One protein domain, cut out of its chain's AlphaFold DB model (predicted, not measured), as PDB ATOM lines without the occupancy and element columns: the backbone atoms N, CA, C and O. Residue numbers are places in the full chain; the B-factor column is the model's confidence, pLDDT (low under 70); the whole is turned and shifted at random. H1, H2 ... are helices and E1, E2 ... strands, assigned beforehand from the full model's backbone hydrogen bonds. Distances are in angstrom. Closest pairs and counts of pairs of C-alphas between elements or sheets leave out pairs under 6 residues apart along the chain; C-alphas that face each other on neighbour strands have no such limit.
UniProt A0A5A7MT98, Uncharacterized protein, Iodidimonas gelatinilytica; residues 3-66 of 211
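This is residues 3 to 66 of the 211 residues of an uncharacterized protein of Iodidimonas gelatinilytica (UniProt A0A5A7MT98). A small parallel sheet, ordered E2, E1, E3, lies between long helix H1 over one face and short H2 over the other: three layers. Residues 28 to 33, of which 28 to 32 belong to H1, stick out. The 64 printed residues, mixed and compact, run E1, H1, E2, H2, E3; radius of gyration of the C-alphas 11.8 A, spans 33 by 27 by 17 A.

E1 is residues 3 to 5, from C-alpha 3 at (-46.721, 22.910, -16.519); E2 is residues 37 to 39; E3 is residues 62 to 64, ending with C-alpha 64 at (-43.077, 21.093, -23.610). H1, residues 12 to 32, spans 29.7 A; H2, 48 to 56, spans 12.5 A.

Within hydrogen-bond range are N 39 and O 3, 2.8 A, between E2 and E1, and N 4 and O 62, 2.9 A, between E1 and E3. H2 is on the sheet, closest to E3 at C-alphas 51 and 63, 6.4 A. H1 is on it too, closest to E2 at C-alphas 22 and 38, 7.6 A. E1, H1, E2 form a strand-helix-strand unit, two parallel neighbour strands with a helix between them along the chain; E2, H2, E3 form a split one, with E1 between E2 and E3 in the sheet; both crossovers are right-handed. Every O i to N i+4 pair is within range in H2, 11 of 17 in H1.

The farthest C-alphas, Glu 31 and Glu 49, are 33.4 A apart. The printed part has no cut or long link; no printed residue is under 70 in pLDDT.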
ATOM      1  N   LEU A   3     -47.588  23.490 -15.494       97.06
ATOM      2  CA  LEU A   3     -46.721  22.910 -16.519       97.06
ATOM      3  C   LEU A   3     -47.420  21.715 -17.171       97.06
ATOM      4  O   LEU A   3     -47.537  20.657 -16.555       97.06
ATOM      5  N   GLY A   4     -47.876  21.876 -18.412       95.81
ATOM      6  CA  GLY A   4     -48.523  20.808 -19.176       95.81
ATOM      7  C   GLY A   4     -47.534  19.998 -20.014       95.81
ATOM      8  O   GLY A   4     -46.770  20.570 -20.788       95.81
ATOM      9  N   ILE A   5     -47.569  18.666 -19.895       94.19
ATOM     10  CA  ILE A   5     -46.800  17.742 -20.744       94.19
ATOM     11  C   ILE A   5     -47.700  16.594 -21.211       94.19
ATOM     12  O   ILE A   5     -48.379  15.956 -20.406       94.19
ATOM     13  N   PHE A   6     -47.695  16.304 -22.517       92.00
ATOM     14  CA  PHE A   6     -48.581  15.288 -23.101       92.00
ATOM     15  C   PHE A   6     -48.094  13.844 -22.907       92.00
ATOM     16  O   PHE A   6     -48.899  12.917 -22.880       92.00
ATOM     17  N   VAL A   7     -46.783  13.631 -22.756       89.81
ATOM     18  CA  VAL A   7     -46.226  12.288 -22.555       89.81
ATOM     19  C   VAL A   7     -46.339  11.822 -21.094       89.81
ATOM     20  O   VAL A   7     -46.356  12.659 -20.187       89.81
ATOM     21  N   PRO A   8     -46.397  10.498 -20.837       89.31
ATOM     22  CA  PRO A   8     -46.430   9.949 -19.482       89.31
ATOM     23  C   PRO A   8     -45.215  10.335 -18.638       89.31
ATOM     24  O   PRO A   8     -44.108  10.516 -19.146       89.31
ATOM     25  N   ASP A   9     -45.400  10.353 -17.323       91.75
ATOM     26  CA  ASP A   9     -44.378  10.760 -16.357       91.75
ATOM     27  C   ASP A   9     -43.167   9.808 -16.263       91.75
ATOM     28  O   ASP A   9     -42.099  10.207 -15.798       91.75
ATOM     29  N   ARG A  10     -43.331   8.561 -16.724       88.44
ATOM     30  CA  ARG A  10     -42.280   7.537 -16.835       88.44
ATOM     31  C   ARG A  10     -41.348   7.711 -18.034       88.44
ATOM     32  O   ARG A  10     -40.357   6.990 -18.131       88.44
ATOM     33  N   VAL A  11     -41.662   8.605 -18.975       85.88
ATOM     34  CA  VAL A  11     -40.751   8.922 -20.087       85.88
ATOM     35  C   VAL A  11     -39.496   9.583 -19.518       85.88
ATOM     36  O   VAL A  11     -39.612  10.475 -18.682       85.88
ATOM     37  N   VAL A  12     -38.313   9.179 -19.997       87.31
ATOM     38  CA  VAL A  12     -36.994   9.658 -19.524       87.31
ATOM     39  C   VAL A  12     -36.936  11.184 -19.426       87.31
ATOM     40  O   VAL A  12     -36.541  11.716 -18.395       87.31
ATOM     41  N   HIS A  13     -37.427  11.895 -20.446       87.25
ATOM     42  CA  HIS A  13     -37.510  13.357 -20.433       87.25
ATOM     43  C   HIS A  13     -38.284  13.906 -19.218       87.25
ATOM     44  O   HIS A  13     -37.832  14.840 -18.561       87.25
ATOM     45  N   VAL A  14     -39.429  13.316 -18.868       91.88
ATOM     46  CA  VAL A  14     -40.227  13.801 -17.735       91.88
ATOM     47  C   VAL A  14     -39.609  13.375 -16.407       91.88
ATOM     48  O   VAL A  14     -39.495  14.191 -15.493       91.88
ATOM     49  N   ARG A  15     -39.194  12.107 -16.309       93.69
ATOM     50  CA  ARG A  15     -38.653  11.507 -15.087       93.69
ATOM     51  C   ARG A  15     -37.336  12.149 -14.653       93.69
ATOM     52  O   ARG A  15     -37.215  12.503 -13.486       93.69
ATOM     53  N   ASP A  16     -36.393  12.295 -15.581       92.56
ATOM     54  CA  ASP A  16     -34.996  12.615 -15.260       92.56
ATOM     55  C   ASP A  16     -34.628  14.072 -15.542       92.56
ATOM     56  O   ASP A  16     -33.613  14.549 -15.046       92.56
ATOM     57  N   VAL A  17     -35.440  14.795 -16.321       92.19
ATOM     58  CA  VAL A  17     -35.162  16.199 -16.664       92.19
ATOM     59  C   VAL A  17     -36.209  17.120 -16.053       92.19
ATOM     60  O   VAL A  17     -35.875  17.977 -15.236       92.19
ATOM     61  N   VAL A  18     -37.486  16.929 -16.391       95.50
ATOM     62  CA  VAL A  18     -38.542  17.860 -15.972       95.50
ATOM     63  C   VAL A  18     -38.802  17.795 -14.471       95.50
ATOM     64  O   VAL A  18     -38.823  18.839 -13.830       95.50
ATOM     65  N   LYS A  19     -38.991  16.602 -13.890       96.88
ATOM     66  CA  LYS A  19     -39.257  16.468 -12.447       96.88
ATOM     67  C   LYS A  19     -38.123  17.079 -11.596       96.88
ATOM     68  O   LYS A  19     -38.443  17.900 -10.734       96.88
ATOM     69  N   PRO A  20     -36.828  16.788 -11.847       97.44
ATOM     70  CA  PRO A  20     -35.736  17.432 -11.112       97.44
ATOM     71  C   PRO A  20     -35.642  18.943 -11.340       97.44
ATOM     72  O   PRO A  20     -35.361  19.684 -10.399       97.44
ATOM     73  N   TRP A  21     -35.895  19.423 -12.563       96.38
ATOM     74  CA  TRP A  21     -35.928  20.859 -12.847       96.38
ATOM     75  C   TRP A  21     -37.055  21.563 -12.080       96.38
ATOM     76  O   TRP A  21     -36.792  22.557 -11.409       96.38
ATOM     77  N   VAL A  22     -38.276  21.014 -12.096       97.75
ATOM     78  CA  VAL A  22     -39.422  21.541 -11.336       97.75
ATOM     79  C   VAL A  22     -39.111  21.588  -9.843       97.75
ATOM     80  O   VAL A  22     -39.365  22.611  -9.218       97.75
ATOM     81  N   ALA A  23     -38.529  20.524  -9.278       97.62
ATOM     82  CA  ALA A  23     -38.162  20.487  -7.862       97.62
ATOM     83  C   ALA A  23     -37.187  21.620  -7.503       97.62
ATOM     84  O   ALA A  23     -37.480  22.431  -6.627       97.62
ATOM     85  N   ARG A  24     -36.087  21.750  -8.258       97.25
ATOM     86  CA  ARG A  24     -35.081  22.806  -8.054       97.25
ATOM     87  C   ARG A  24     -35.640  24.216  -8.229       97.25
ATOM     88  O   ARG A  24     -35.209  25.138  -7.544       97.25
ATOM     89  N   VAL A  25     -36.555  24.414  -9.176       96.56
ATOM     90  CA  VAL A  25     -37.183  25.722  -9.398       96.56
ATOM     91  C   VAL A  25     -38.173  26.033  -8.277       96.56
ATOM     92  O   VAL A  25     -38.162  27.148  -7.770       96.56
ATOM     93  N   ASN A  26     -38.965  25.060  -7.824       97.62
ATOM     94  CA  ASN A  26     -39.906  25.251  -6.719       97.62
ATOM     95  C   ASN A  26     -39.205  25.586  -5.397       97.62
ATOM     96  O   ASN A  26     -39.715  26.419  -4.654       97.62
ATOM     97  N   GLU A  27     -38.018  25.031  -5.133       97.19
ATOM     98  CA  GLU A  27     -37.189  25.438  -3.985       97.19
ATOM     99  C   GLU A  27     -36.876  26.943  -3.998       97.19
ATOM    100  O   GLU A  27     -36.908  27.592  -2.956       97.19
ATOM    101  N   ARG A  28     -36.608  27.511  -5.182       95.69
ATOM    102  CA  ARG A  28     -36.335  28.947  -5.362       95.69
ATOM    103  C   ARG A  28     -37.609  29.782  -5.370       95.69
ATOM    104  O   ARG A  28     -37.607  30.904  -4.902       95.69
ATOM    105  N   LEU A  29     -38.704  29.254  -5.908       95.69
ATOM    106  CA  LEU A  29     -39.973  29.978  -5.981       95.69
ATOM    107  C   LEU A  29     -40.701  30.066  -4.634       95.69
ATOM    108  O   LEU A  29     -41.564  30.933  -4.476       95.69
ATOM    109  N   ALA A  30     -40.339  29.214  -3.670       93.69
ATOM    110  CA  ALA A  30     -40.950  29.175  -2.346       93.69
ATOM    111  C   ALA A  30     -40.882  30.528  -1.618       93.69
ATOM    112  O   ALA A  30     -41.872  30.938  -1.014       93.69
ATOM    113  N   GLU A  31     -39.765  31.259  -1.733       94.88
ATOM    114  CA  GLU A  31     -39.602  32.586  -1.113       94.88
ATOM    115  C   GLU A  31     -40.561  33.641  -1.691       94.88
ATOM    116  O   GLU A  31     -40.894  34.621  -1.029       94.88
ATOM    117  N   TYR A  32     -41.052  33.410  -2.910       95.12
ATOM    118  CA  TYR A  32     -41.958  34.299  -3.631       95.12
ATOM    119  C   TYR A  32     -43.422  33.833  -3.583       95.12
ATOM    120  O   TYR A  32     -44.282  34.462  -4.196       95.12
ATOM    121  N   GLY A  33     -43.724  32.727  -2.890       94.62
ATOM    122  CA  GLY A  33     -45.078  32.165  -2.814       94.62
ATOM    123  C   GLY A  33     -45.581  31.545  -4.124       94.62
ATOM    124  O   GLY A  33     -46.790  31.383  -4.299       94.62
ATOM    125  N   TYR A  34     -44.679  31.194  -5.048       95.56
ATOM    126  CA  TYR A  34     -45.028  30.553  -6.316       95.56
ATOM    127  C   TYR A  34     -44.654  29.069  -6.328       95.56
ATOM    128  O   TYR A  34     -43.717  28.623  -5.676       95.56
ATOM    129  N   GLU A  35     -45.380  28.301  -7.138       97.19
ATOM    130  CA  GLU A  35     -45.137  26.874  -7.356       97.19
ATOM    131  C   GLU A  35     -45.435  26.514  -8.818       97.19
ATOM    132  O   GLU A  35     -46.422  26.980  -9.403       97.19
ATOM    133  N   ILE A  36     -44.606  25.657  -9.410       97.69
ATOM    134  CA  ILE A  36     -44.886  24.940 -10.652       97.69
ATOM    135  C   ILE A  36     -45.545  23.600 -10.316       97.69
ATOM    136  O   ILE A  36     -44.937  22.737  -9.682       97.69
ATOM    137  N   LYS A  37     -46.765  23.398 -10.819       96.81
ATOM    138  CA  LYS A  37     -47.499  22.130 -10.757       96.81
ATOM    139  C   LYS A  37     -47.355  21.386 -12.083       96.81
ATOM    140  O   LYS A  37     -47.872  21.839 -13.105       96.81
ATOM    141  N   LEU A  38     -46.647  20.255 -12.066       96.81
ATOM    142  CA  LEU A  38     -46.457  19.391 -13.234       96.81
ATOM    143  C   LEU A  38     -47.713  18.549 -13.503       96.81
ATOM    144  O   LEU A  38     -48.126  17.746 -12.671       96.81
ATOM    145  N   MET A  39     -48.269  18.686 -14.703       95.75
ATOM    146  CA  MET A  39     -49.411  17.930 -15.213       95.75
ATOM    147  C   MET A  39     -48.964  17.103 -16.428       95.75
ATOM    148  O   MET A  39     -49.116  17.515 -17.580       95.75
ATOM    149  N   ALA A  40     -48.346  15.952 -16.152       93.44
ATOM    150  CA  ALA A  40     -47.882  15.003 -17.167       93.44
ATOM    151  C   ALA A  40     -49.010  14.068 -17.648       93.44
ATOM    152  O   ALA A  40     -50.040  13.924 -16.989       93.44
ATOM    153  N   GLY A  41     -48.803  13.398 -18.784       90.75
ATOM    154  CA  GLY A  41     -49.751  12.426 -19.341       90.75
ATOM    155  C   GLY A  41     -50.922  13.034 -20.118       90.75
ATOM    156  O   GLY A  41     -51.892  12.337 -20.395       90.75
ATOM    157  N   GLY A  42     -50.848  14.318 -20.469       91.25
ATOM    158  CA  GLY A  42     -51.798  14.949 -21.389       91.25
ATOM    159  C   GLY A  42     -53.151  15.331 -20.800       91.25
ATOM    160  O   GLY A  42     -54.080  15.600 -21.556       91.25
ATOM    161  N   SER A  43     -53.256  15.421 -19.472       90.25
ATOM    162  CA  SER A  43     -54.473  15.865 -18.776       90.25
ATOM    163  C   SER A  43     -54.890  17.299 -19.119       90.25
ATOM    164  O   SER A  43     -56.081  17.590 -19.154       90.25
ATOM    165  N   LEU A  44     -53.928  18.187 -19.397       88.69
ATOM    166  CA  LEU A  44     -54.205  19.533 -19.913       88.69
ATOM    167  C   LEU A  44     -54.391  19.537 -21.433       88.69
ATOM    168  O   LEU A  44     -55.353  20.111 -21.930       88.69
ATOM    169  N   GLY A  45     -53.486  18.888 -22.168       90.88
ATOM    170  CA  GLY A  45     -53.500  18.823 -23.627       90.88
ATOM    171  C   GLY A  45     -52.950  17.492 -24.123       90.88
ATOM    172  O   GLY A  45     -51.862  17.076 -23.717       90.88
ATOM    173  N   ARG A  46     -53.709  16.833 -25.002       89.38
ATOM    174  CA  ARG A  46     -53.472  15.440 -25.424       89.38
ATOM    175  C   ARG A  46     -52.250  15.238 -26.327       89.38
ATOM    176  O   ARG A  46     -51.765  14.120 -26.456       89.38
ATOM    177  N   ASP A  47     -51.762  16.305 -26.949       89.12
ATOM    178  CA  ASP A  47     -50.650  16.302 -27.897       89.12
ATOM    179  C   ASP A  47     -49.890  17.640 -27.842       89.12
ATOM    180  O   ASP A  47     -50.328  18.590 -27.192       89.12
ATOM    181  N   GLY A  48     -48.727  17.707 -28.496       87.12
ATOM    182  CA  GLY A  48     -47.865  18.893 -28.462       87.12
ATOM    183  C   GLY A  48     -48.487  20.150 -29.083       87.12
ATOM    184  O   GLY A  48     -48.216  21.252 -28.615       87.12
ATOM    185  N   GLU A  49     -49.350  20.005 -30.089       89.31
ATOM    186  CA  GLU A  49     -50.010  21.145 -30.732       89.31
ATOM    187  C   GLU A  49     -51.074  21.750 -29.806       89.31
ATOM    188  O   GLU A  49     -51.114  22.961 -29.583       89.31
ATOM    189  N   MET A  50     -51.901  20.902 -29.187       92.19
ATOM    190  CA  MET A  50     -52.872  21.320 -28.181       92.19
ATOM    191  C   MET A  50     -52.183  21.946 -26.966       92.19
ATOM    192  O   MET A  50     -52.672  22.938 -26.438       92.19
ATOM    193  N   GLN A  51     -51.045  21.401 -26.542       93.19
ATOM    194  CA  GLN A  51     -50.234  21.962 -25.462       93.19
ATOM    195  C   GLN A  51     -49.754  23.391 -25.769       93.19
ATOM    196  O   GLN A  51     -49.919  24.276 -24.929       93.19
ATOM    197  N   LEU A  52     -49.246  23.648 -26.982       92.25
ATOM    198  CA  LEU A  52     -48.883  25.004 -27.410       92.25
ATOM    199  C   LEU A  52     -50.106  25.929 -27.455       92.25
ATOM    200  O   LEU A  52     -50.044  27.053 -26.966       92.25
ATOM    201  N   ARG A  53     -51.238  25.451 -27.981       92.75
ATOM    202  CA  ARG A  53     -52.486  26.228 -28.036       92.75
ATOM    203  C   ARG A  53     -52.942  26.674 -26.645       92.75
ATOM    204  O   ARG A  53     -53.342  27.820 -26.464       92.75
ATOM    205  N   LEU A  54     -52.865  25.774 -25.662       95.12
ATOM    206  CA  LEU A  54     -53.217  26.060 -24.269       95.12
ATOM    207  C   LEU A  54     -52.258  27.062 -23.625       95.12
ATOM    208  O   LEU A  54     -52.725  27.900 -22.856       95.12
ATOM    209  N   LEU A  55     -50.967  27.018 -23.975       95.19
ATOM    210  CA  LEU A  55     -49.989  28.018 -23.544       95.19
ATOM    211  C   LEU A  55     -50.371  29.400 -24.088       95.19
ATOM    212  O   LEU A  55     -50.545  30.342 -23.321       95.19
ATOM    213  N   THR A  56     -50.586  29.514 -25.402       93.38
ATOM    214  CA  THR A  56     -50.934  30.794 -26.049       93.38
ATOM    215  C   THR A  56     -52.292  31.348 -25.605       93.38
ATOM    216  O   THR A  56     -52.520  32.550 -25.673       93.38
ATOM    217  N   ALA A  57     -53.191  30.485 -25.122       94.56
ATOM    218  CA  ALA A  57     -54.491  30.868 -24.573       94.56
ATOM    219  C   ALA A  57     -54.462  31.178 -23.059       94.56
ATOM    220  O   ALA A  57     -55.511  31.467 -22.487       94.56
ATOM    221  N   GLY A  58     -53.308  31.070 -22.385       94.12
ATOM    222  CA  GLY A  58     -53.179  31.300 -20.937       94.12
ATOM    223  C   GLY A  58     -53.790  30.199 -20.053       94.12
ATOM    224  O   GLY A  58     -54.029  30.393 -18.858       94.12
ATOM    225  N   VAL A  59     -54.074  29.023 -20.620       95.00
ATOM    226  CA  VAL A  59     -54.608  27.859 -19.890       95.00
ATOM    227  C   VAL A  59     -53.488  26.997 -19.299       95.00
ATOM    228  O   VAL A  59     -53.689  26.347 -18.278       95.00
ATOM    229  N   SER A  60     -52.299  26.991 -19.889       96.06
ATOM    230  CA  SER A  60     -51.074  26.518 -19.241       96.06
ATOM    231  C   SER A  60     -50.074  27.667 -19.179       96.06
ATOM    232  O   SER A  60     -50.108  28.563 -20.014       96.06
ATOM    233  N   ASP A  61     -49.211  27.660 -18.165       96.44
ATOM    234  CA  ASP A  61     -48.200  28.711 -17.986       96.44
ATOM    235  C   ASP A  61     -46.855  28.279 -18.590       96.44
ATOM    236  O   ASP A  61     -46.052  29.099 -19.022       96.44
ATOM    237  N   ILE A  62     -46.606  26.966 -18.613       96.88
ATOM    238  CA  ILE A  62     -45.403  26.352 -19.169       96.88
ATOM    239  C   ILE A  62     -45.823  25.083 -19.913       96.88
ATOM    240  O   ILE A  62     -46.745  24.373 -19.495       96.88
ATOM    241  N   THR A  63     -45.144  24.758 -21.008       95.31
ATOM    242  CA  THR A  63     -45.335  23.477 -21.686       95.31
ATOM    243  C   THR A  63     -44.057  22.972 -22.346       95.31
ATOM    244  O   THR A  63     -43.075  23.701 -22.475       95.31
ATOM    245  N   TRP A  64     -44.083  21.709 -22.763       92.12
ATOM    246  CA  TRP A  64     -43.077  21.093 -23.610       92.12
ATOM    247  C   TRP A  64     -43.750  20.373 -24.780       92.12
ATOM    248  O   TRP A  64     -44.706  19.611 -24.595       92.12
ATOM    249  N   PHE A  65     -43.222  20.581 -25.983       88.25
ATOM    250  CA  PHE A  65     -43.656  19.892 -27.193       88.25
ATOM    251  C   PHE A  65     -42.484  19.721 -28.177       88.25
ATOM    252  O   PHE A  65     -41.616  20.592 -28.256       88.25
ATOM    253  N   PRO A  66     -42.449  18.628 -28.963       86.75
ATOM    254  CA  PRO A  66     -41.537  18.501 -30.092       86.75
ATOM    255  C   PRO A  66     -41.845  19.546 -31.167       86.75
ATOM    256  O   PRO A  66     -42.986  19.668 -31.611       86.75
TER     257      PRO A  66